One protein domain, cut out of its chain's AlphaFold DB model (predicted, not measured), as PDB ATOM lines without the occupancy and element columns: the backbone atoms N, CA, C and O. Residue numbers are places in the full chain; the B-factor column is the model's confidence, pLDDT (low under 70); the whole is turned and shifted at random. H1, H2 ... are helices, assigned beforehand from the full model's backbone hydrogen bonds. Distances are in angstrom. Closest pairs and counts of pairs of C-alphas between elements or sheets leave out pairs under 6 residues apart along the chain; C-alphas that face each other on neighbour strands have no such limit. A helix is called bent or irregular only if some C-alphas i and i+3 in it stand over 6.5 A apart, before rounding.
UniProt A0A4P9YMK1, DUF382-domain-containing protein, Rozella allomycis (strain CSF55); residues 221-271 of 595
ATOM      1  N   MET A 221      -7.987  40.204  24.235       89.25
ATOM      2  CA  MET A 221      -8.296  41.206  23.209       89.25
ATOM      3  C   MET A 221      -7.459  40.988  21.947       89.25
ATOM      4  O   MET A 221      -6.328  40.514  22.016       89.25
ATOM      5  N   SER A 222      -7.959  41.375  20.778       92.75
ATOM      6  CA  SER A 222      -7.119  41.351  19.572       92.75
ATOM      7  C   SER A 222      -6.064  42.472  19.596       92.75
ATOM      8  O   SER A 222      -6.251  43.500  20.242       92.75
ATOM      9  N   VAL A 223      -4.959  42.321  18.851       94.06
ATOM     10  CA  VAL A 223      -3.933  43.385  18.744       94.06
ATOM     11  C   VAL A 223      -4.537  44.670  18.165       94.06
ATOM     12  O   VAL A 223      -4.203  45.765  18.607       94.06
ATOM     13  N   ALA A 224      -5.444  44.541  17.192       94.62
ATOM     14  CA  ALA A 224      -6.139  45.677  16.597       94.62
ATOM     15  C   ALA A 224      -7.012  46.403  17.630       94.62
ATOM     16  O   ALA A 224      -6.956  47.623  17.725       94.62
ATOM     17  N   GLU A 225      -7.748  45.653  18.449       94.06
ATOM     18  CA  GLU A 225      -8.566  46.203  19.533       94.06
ATOM     19  C   GLU A 225      -7.722  46.854  20.640       94.06
ATOM     20  O   GLU A 225      -8.094  47.885  21.191       94.06
ATOM     21  N   LEU A 226      -6.553  46.296  20.957       94.38
ATOM     22  CA  LEU A 226      -5.632  46.924  21.904       94.38
ATOM     23  C   LEU A 226      -5.107  48.260  21.356       94.38
ATOM     24  O   LEU A 226      -5.074  49.254  22.079       94.38
ATOM     25  N   LYS A 227      -4.764  48.313  20.064       96.19
ATOM     26  CA  LYS A 227      -4.320  49.548  19.402       96.19
ATOM     27  C   LYS A 227      -5.405  50.622  19.340       96.19
ATOM     28  O   LYS A 227      -5.060  51.795  19.396       96.19
ATOM     29  N   THR A 228      -6.686  50.265  19.250       95.25
ATOM     30  CA  THR A 228      -7.764  51.269  19.257       95.25
ATOM     31  C   THR A 228      -8.010  51.872  20.640       95.25
ATOM     32  O   THR A 228      -8.431  53.021  20.723       95.25
ATOM     33  N   LYS A 229      -7.743  51.130  21.724       92.94
ATOM     34  CA  LYS A 229      -7.964  51.595  23.109       92.94
ATOM     35  C   LYS A 229      -6.803  52.420  23.680       92.94
ATOM     36  O   LYS A 229      -6.999  53.189  24.617       92.94
ATOM     37  N   VAL A 230      -5.593  52.254  23.149       93.75
ATOM     38  CA  VAL A 230      -4.358  52.862  23.671       93.75
ATOM     39  C   VAL A 230      -4.054  54.210  22.999       93.75
ATOM     40  O   VAL A 230      -4.192  54.356  21.790       93.75
ATOM     41  N   LYS A 231      -3.534  55.183  23.767       92.00
ATOM     42  CA  LYS A 231      -3.123  56.516  23.262       92.00
ATOM     43  C   LYS A 231      -1.929  56.484  22.292       92.00
ATOM     44  O   LYS A 231      -1.871  57.291  21.372       92.00
ATOM     45  N   ARG A 232      -0.962  55.588  22.530       92.88
ATOM     46  CA  ARG A 232       0.266  55.374  21.737       92.88
ATOM     47  C   ARG A 232       0.293  53.973  21.099       92.88
ATOM     48  O   ARG A 232       0.950  53.071  21.627       92.88
ATOM     49  N   PRO A 233      -0.465  53.740  20.011       94.62
ATOM     50  CA  PRO A 233      -0.622  52.413  19.407       94.62
ATOM     51  C   PRO A 233       0.646  51.868  18.728       94.62
ATOM     52  O   PRO A 233       0.699  50.680  18.399       94.62
ATOM     53  N   GLU A 234       1.663  52.701  18.502       93.88
ATOM     54  CA  GLU A 234       2.935  52.325  17.879       93.88
ATOM     55  C   GLU A 234       3.812  51.432  18.770       93.88
ATOM     56  O   GLU A 234       4.593  50.638  18.254       93.88
ATOM     57  N   ILE A 235       3.644  51.523  20.093       93.31
ATOM     58  CA  ILE A 235       4.422  50.775  21.097       93.31
ATOM     59  C   ILE A 235       3.866  49.353  21.294       93.31
ATOM     60  O   ILE A 235       4.546  48.481  21.831       93.31
ATOM     61  N   VAL A 236       2.626  49.108  20.858       94.88
ATOM     62  CA  VAL A 236       1.935  47.828  21.042       94.88
ATOM     63  C   VAL A 236       2.585  46.746  20.180       94.88
ATOM     64  O   VAL A 236       2.522  46.784  18.946       94.88
ATOM     65  N   GLU A 237       3.130  45.733  20.845       93.38
ATOM     66  CA  GLU A 237       3.701  44.542  20.228       93.38
ATOM     67  C   GLU A 237       2.664  43.413  20.151       93.38
ATOM     68  O   GLU A 237       1.694  43.345  20.909       93.38
ATOM     69  N   TRP A 238       2.881  42.455  19.249       91.94
ATOM     70  CA  TRP A 238       1.998  41.291  19.105       91.94
ATOM     71  C   TRP A 238       1.974  40.396  20.357       91.94
ATOM     72  O   TRP A 238       1.005  39.667  20.577       91.94
ATOM     73  N   THR A 239       3.021  40.447  21.187       93.38
ATOM     74  CA  THR A 239       3.130  39.702  22.448       93.38
ATOM     75  C   THR A 239       2.274  40.281  23.568       93.38
ATOM     76  O   THR A 239       1.895  39.536  24.474       93.38
ATOM     77  N   ASP A 240       1.925  41.567  23.502       93.62
ATOM     78  CA  ASP A 240       1.284  42.287  24.610       93.62
ATOM     79  C   ASP A 240      -0.125  41.772  24.898       93.62
ATOM     80  O   ASP A 240      -0.528  41.677  26.045       93.62
ATOM     81  N   VAL A 241      -0.831  41.290  23.873       92.94
ATOM     82  CA  VAL A 241      -2.154  40.651  23.995       92.94
ATOM     83  C   VAL A 241      -2.145  39.415  24.899       92.94
ATOM     84  O   VAL A 241      -3.180  38.990  25.412       92.94
ATOM     85  N   THR A 242      -0.984  38.781  25.067       92.00
ATOM     86  CA  THR A 242      -0.878  37.569  25.885       92.00
ATOM     87  C   THR A 242      -0.625  37.836  27.363       92.00
ATOM     88  O   THR A 242      -0.666  36.871  28.138       92.00
ATOM     89  N   SER A 243      -0.382  39.092  27.750       91.06
ATOM     90  CA  SER A 243      -0.189  39.478  29.147       91.06
ATOM     91  C   SER A 243      -1.485  39.316  29.967       91.06
ATOM     92  O   SER A 243      -2.573  39.224  29.393       91.06
ATOM     93  N   PRO A 244      -1.394  39.229  31.309       90.81
ATOM     94  CA  PRO A 244      -2.571  39.207  32.181       90.81
ATOM     95  C   PRO A 244      -3.411  40.488  32.080       90.81
ATOM     96  O   PRO A 244      -4.634  40.406  32.065       90.81
ATOM     97  N   ASP A 245      -2.743  41.641  31.972       92.12
ATOM     98  CA  ASP A 245      -3.354  42.952  31.751       92.12
ATOM     99  C   ASP A 245      -2.648  43.667  30.582       92.12
ATOM    100  O   ASP A 245      -1.533  44.189  30.738       92.12
ATOM    101  N   PRO A 246      -3.242  43.648  29.376       93.62
ATOM    102  CA  PRO A 246      -2.643  44.268  28.199       93.62
ATOM    103  C   PRO A 246      -2.746  45.798  28.206       93.62
ATOM    104  O   PRO A 246      -1.905  46.448  27.589       93.62
ATOM    105  N   LEU A 247      -3.733  46.388  28.887       93.19
ATOM    106  CA  LEU A 247      -3.911  47.843  28.919       93.19
ATOM    107  C   LEU A 247      -2.869  48.487  29.835       93.19
ATOM    108  O   LEU A 247      -2.143  49.380  29.395       93.19
ATOM    109  N   LEU A 248      -2.723  47.967  31.058       94.12
ATOM    110  CA  LEU A 248      -1.737  48.454  32.024       94.12
ATOM    111  C   LEU A 248      -0.300  48.274  31.519       94.12
ATOM    112  O   LEU A 248       0.532  49.168  31.661       94.12
ATOM    113  N   LEU A 249       0.007  47.130  30.896       94.19
ATOM    114  CA  LEU A 249       1.339  46.879  30.339       94.19
ATOM    115  C   LEU A 249       1.728  47.954  29.320       94.19
ATOM    116  O   LEU A 249       2.851  48.460  29.340       94.19
ATOM    117  N   VAL A 250       0.806  48.290  28.421       94.62
ATOM    118  CA  VAL A 250       1.062  49.290  27.389       94.62
ATOM    119  C   VAL A 250       1.134  50.691  27.990       94.62
ATOM    120  O   VAL A 250       1.966  51.482  27.556       94.62
ATOM    121  N   GLU A 251       0.347  50.988  29.026       94.56
ATOM    122  CA  GLU A 251       0.466  52.241  29.776       94.56
ATOM    123  C   GLU A 251       1.872  52.405  30.372       94.56
ATOM    124  O   GLU A 251       2.520  53.425  30.128       94.56
ATOM    125  N   ILE A 252       2.401  51.365  31.026       94.50
ATOM    126  CA  ILE A 252       3.768  51.354  31.572       94.50
ATOM    127  C   ILE A 252       4.808  51.508  30.455       94.50
ATOM    128  O   ILE A 252       5.699  52.351  30.563       94.50
ATOM    129  N   LYS A 253       4.680  50.742  29.361       93.94
ATOM    130  CA  LYS A 253       5.575  50.853  28.193       93.94
ATOM    131  C   LYS A 253       5.537  52.252  27.563       93.94
ATOM    132  O   LYS A 253       6.538  52.701  27.015       93.94
ATOM    133  N   SER A 254       4.393  52.932  27.623       92.94
ATOM    134  CA  SER A 254       4.198  54.272  27.060       92.94
ATOM    135  C   SER A 254       4.672  55.409  27.967       92.94
ATOM    136  O   SER A 254       4.701  56.564  27.531       92.94
ATOM    137  N   HIS A 255       5.040  55.108  29.216       93.31
ATOM    138  CA  HIS A 255       5.466  56.115  30.173       93.31
ATOM    139  C   HIS A 255       6.760  56.810  29.718       93.31
ATOM    140  O   HIS A 255       7.671  56.201  29.151       93.31
ATOM    141  N   LYS A 256       6.868  58.114  29.998       92.50
ATOM    142  CA  LYS A 256       8.049  58.913  29.644       92.50
ATOM    143  C   LYS A 256       9.307  58.324  30.289       92.50
ATOM    144  O   LYS A 256       9.289  57.965  31.467       92.50
ATOM    145  N   ASN A 257      10.393  58.271  29.519       91.62
ATOM    146  CA  ASN A 257      11.699  57.735  29.918       91.62
ATOM    147  C   ASN A 257      11.685  56.248  30.332       91.62
ATOM    148  O   ASN A 257      12.649  55.780  30.938       91.62
ATOM    149  N   CYS A 258      10.626  55.497  30.002       92.56
ATOM    150  CA  CYS A 258      10.637  54.046  30.135       92.56
ATOM    151  C   CYS A 258      11.548  53.445  29.056       92.56
ATOM    152  O   CYS A 258      11.422  53.765  27.873       92.56
ATOM    153  N   VAL A 259      12.483  52.588  29.464       92.56
ATOM    154  CA  VAL A 259      13.361  51.866  28.538       92.56
ATOM    155  C   VAL A 259      12.704  50.523  28.208       92.56
ATOM    156  O   VAL A 259      12.359  49.785  29.135       92.56
ATOM    157  N   PRO A 260      12.514  50.180  26.919       91.56
ATOM    158  CA  PRO A 260      11.872  48.929  26.538       91.56
ATOM    159  C   PRO A 260      12.718  47.716  26.938       91.56
ATOM    160  O   PRO A 260      13.941  47.787  27.073       91.56
ATOM    161  N   VAL A 261      12.059  46.567  27.087       92.31
ATOM    162  CA  VAL A 261      12.746  45.302  27.363       92.31
ATOM    163  C   VAL A 261      13.627  44.926  26.156       92.31
ATOM    164  O   VAL A 261      13.126  44.921  25.030       92.31
ATOM    165  N   PRO A 262      14.913  44.570  26.350       93.69
ATOM    166  CA  PRO A 262      15.802  44.184  25.254       93.69
ATOM    167  C   PRO A 262      15.246  43.037  24.397       93.69
ATOM    168  O   PRO A 262      14.907  41.978  24.924       93.69
ATOM    169  N   SER A 263      15.247  43.184  23.069       90.06
ATOM    170  CA  SER A 263      14.590  42.254  22.126       90.06
ATOM    171  C   SER A 263      15.093  40.802  22.163       90.06
ATOM    172  O   SER A 263      14.431  39.907  21.640       90.06
ATOM    173  N   HIS A 264      16.246  40.532  22.781       92.81
ATOM    174  CA  HIS A 264      16.798  39.180  22.892       92.81
ATOM    175  C   HIS A 264      16.046  38.274  23.889       92.81
ATOM    176  O   HIS A 264      16.309  37.074  23.922       92.81
ATOM    177  N   TRP A 265      15.093  38.802  24.672       92.31
ATOM    178  CA  TRP A 265      14.333  38.033  25.675       92.31
ATOM    179  C   TRP A 265      13.541  36.847  25.091       92.31
ATOM    180  O   TRP A 265      13.367  35.822  25.747       92.31
ATOM    181  N   SER A 266      13.061  36.989  23.853       90.94
ATOM    182  CA  SER A 266      12.251  35.999  23.126       90.94
ATOM    183  C   SER A 266      13.081  35.066  22.239       90.94
ATOM    184  O   SER A 266      12.553  34.134  21.623       90.94
ATOM    185  N   GLN A 267      14.395  35.285  22.179       92.56
ATOM    186  CA  GLN A 267      15.303  34.473  21.383       92.56
ATOM    187  C   GLN A 267      15.636  33.161  22.104       92.56
ATOM    188  O   GLN A 267      15.864  33.107  23.308       92.56
ATOM    189  N   LYS A 268      15.705  32.063  21.339       93.56
ATOM    190  CA  LYS A 268      16.115  30.744  21.862       93.56
ATOM    191  C   LYS A 268      17.617  30.657  22.154       93.56
ATOM    192  O   LYS A 268      18.043  29.789  22.915       93.56
ATOM    193  N   ARG A 269      18.419  31.487  21.482       91.50
ATOM    194  CA  ARG A 269      19.879  31.534  21.629       91.50
ATOM    195  C   ARG A 269      20.230  32.277  22.913       91.50
ATOM    196  O   ARG A 269      19.513  33.188  23.315       91.50
ATOM    197  N   ARG A 270      21.332  31.890  23.561       92.00
ATOM    198  CA  ARG A 270      21.844  32.664  24.698       92.00
ATOM    199  C   ARG A 270      22.375  34.000  24.187       92.00
ATOM    200  O   ARG A 270      22.921  34.061  23.088       92.00
ATOM    201  N   TYR A 271      22.225  35.044  24.995       91.88
ATOM    202  CA  TYR A 271      22.727  36.376  24.675       91.88
ATOM    203  C   TYR A 271      24.219  36.329  24.285       91.88
ATOM    204  O   TYR A 271      25.003  35.660  24.963       91.88
TER     205      TYR A 271
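AT A GLANCE: This is residues 221 to 271 of the 595 residues of the protein "DUF382-domain-containing protein" of Rozella allomycis (strain CSF55) (UniProt A0A4P9YMK1). Little regular structure: H2 and H1, set at a wide angle near each other, make one end with the loop between them, and the chain after H2 leads away to a short H3 near the other end. The printed part has 51 residues, with three named helices in the order H1, H2, H3 and no named strand; it is all helix by class, though these hold only 20 residues. It is only just loose, close to compact, with a radius of gyration of the C-alphas of 11.8 A and spans of 35 by 26 by 18 A.

IN THESE COORDINATES: H2, residues 246 to 254, is 12.2 A long and begins at C-alpha 246 (-2.643, 44.268, 28.199). H1, residues 223 to 229, is 10.1 A long. H3, residues 263 to 266, ends at C-alpha 266 (12.251, 35.999, 23.126); it is only just irregular, with C-alphas 263 and 266 6.8 A apart.

HOW THE PARTS SIT: H2 and H1 are close but not clearly touching; their closest C-alphas, of Leu 247 and Leu 226, are 7.3 A apart. Their lines are only just about perpendicular, at 72 degrees. H3 is apart from both. In H1 and H2 every O i to N i+4 pair is within hydrogen-bond range; H3 is too short for one, and its one O i to N i+3 pair is not within range.

THE WHOLE: The farthest C-alphas, of Thr 228 and Arg 270, are 35.4 A apart. The printed part has no cut. The link from H1 to H2, residues 230 to 245, is long. Mean pLDDT of the printed part is 93.0, and no printed residue is under 70.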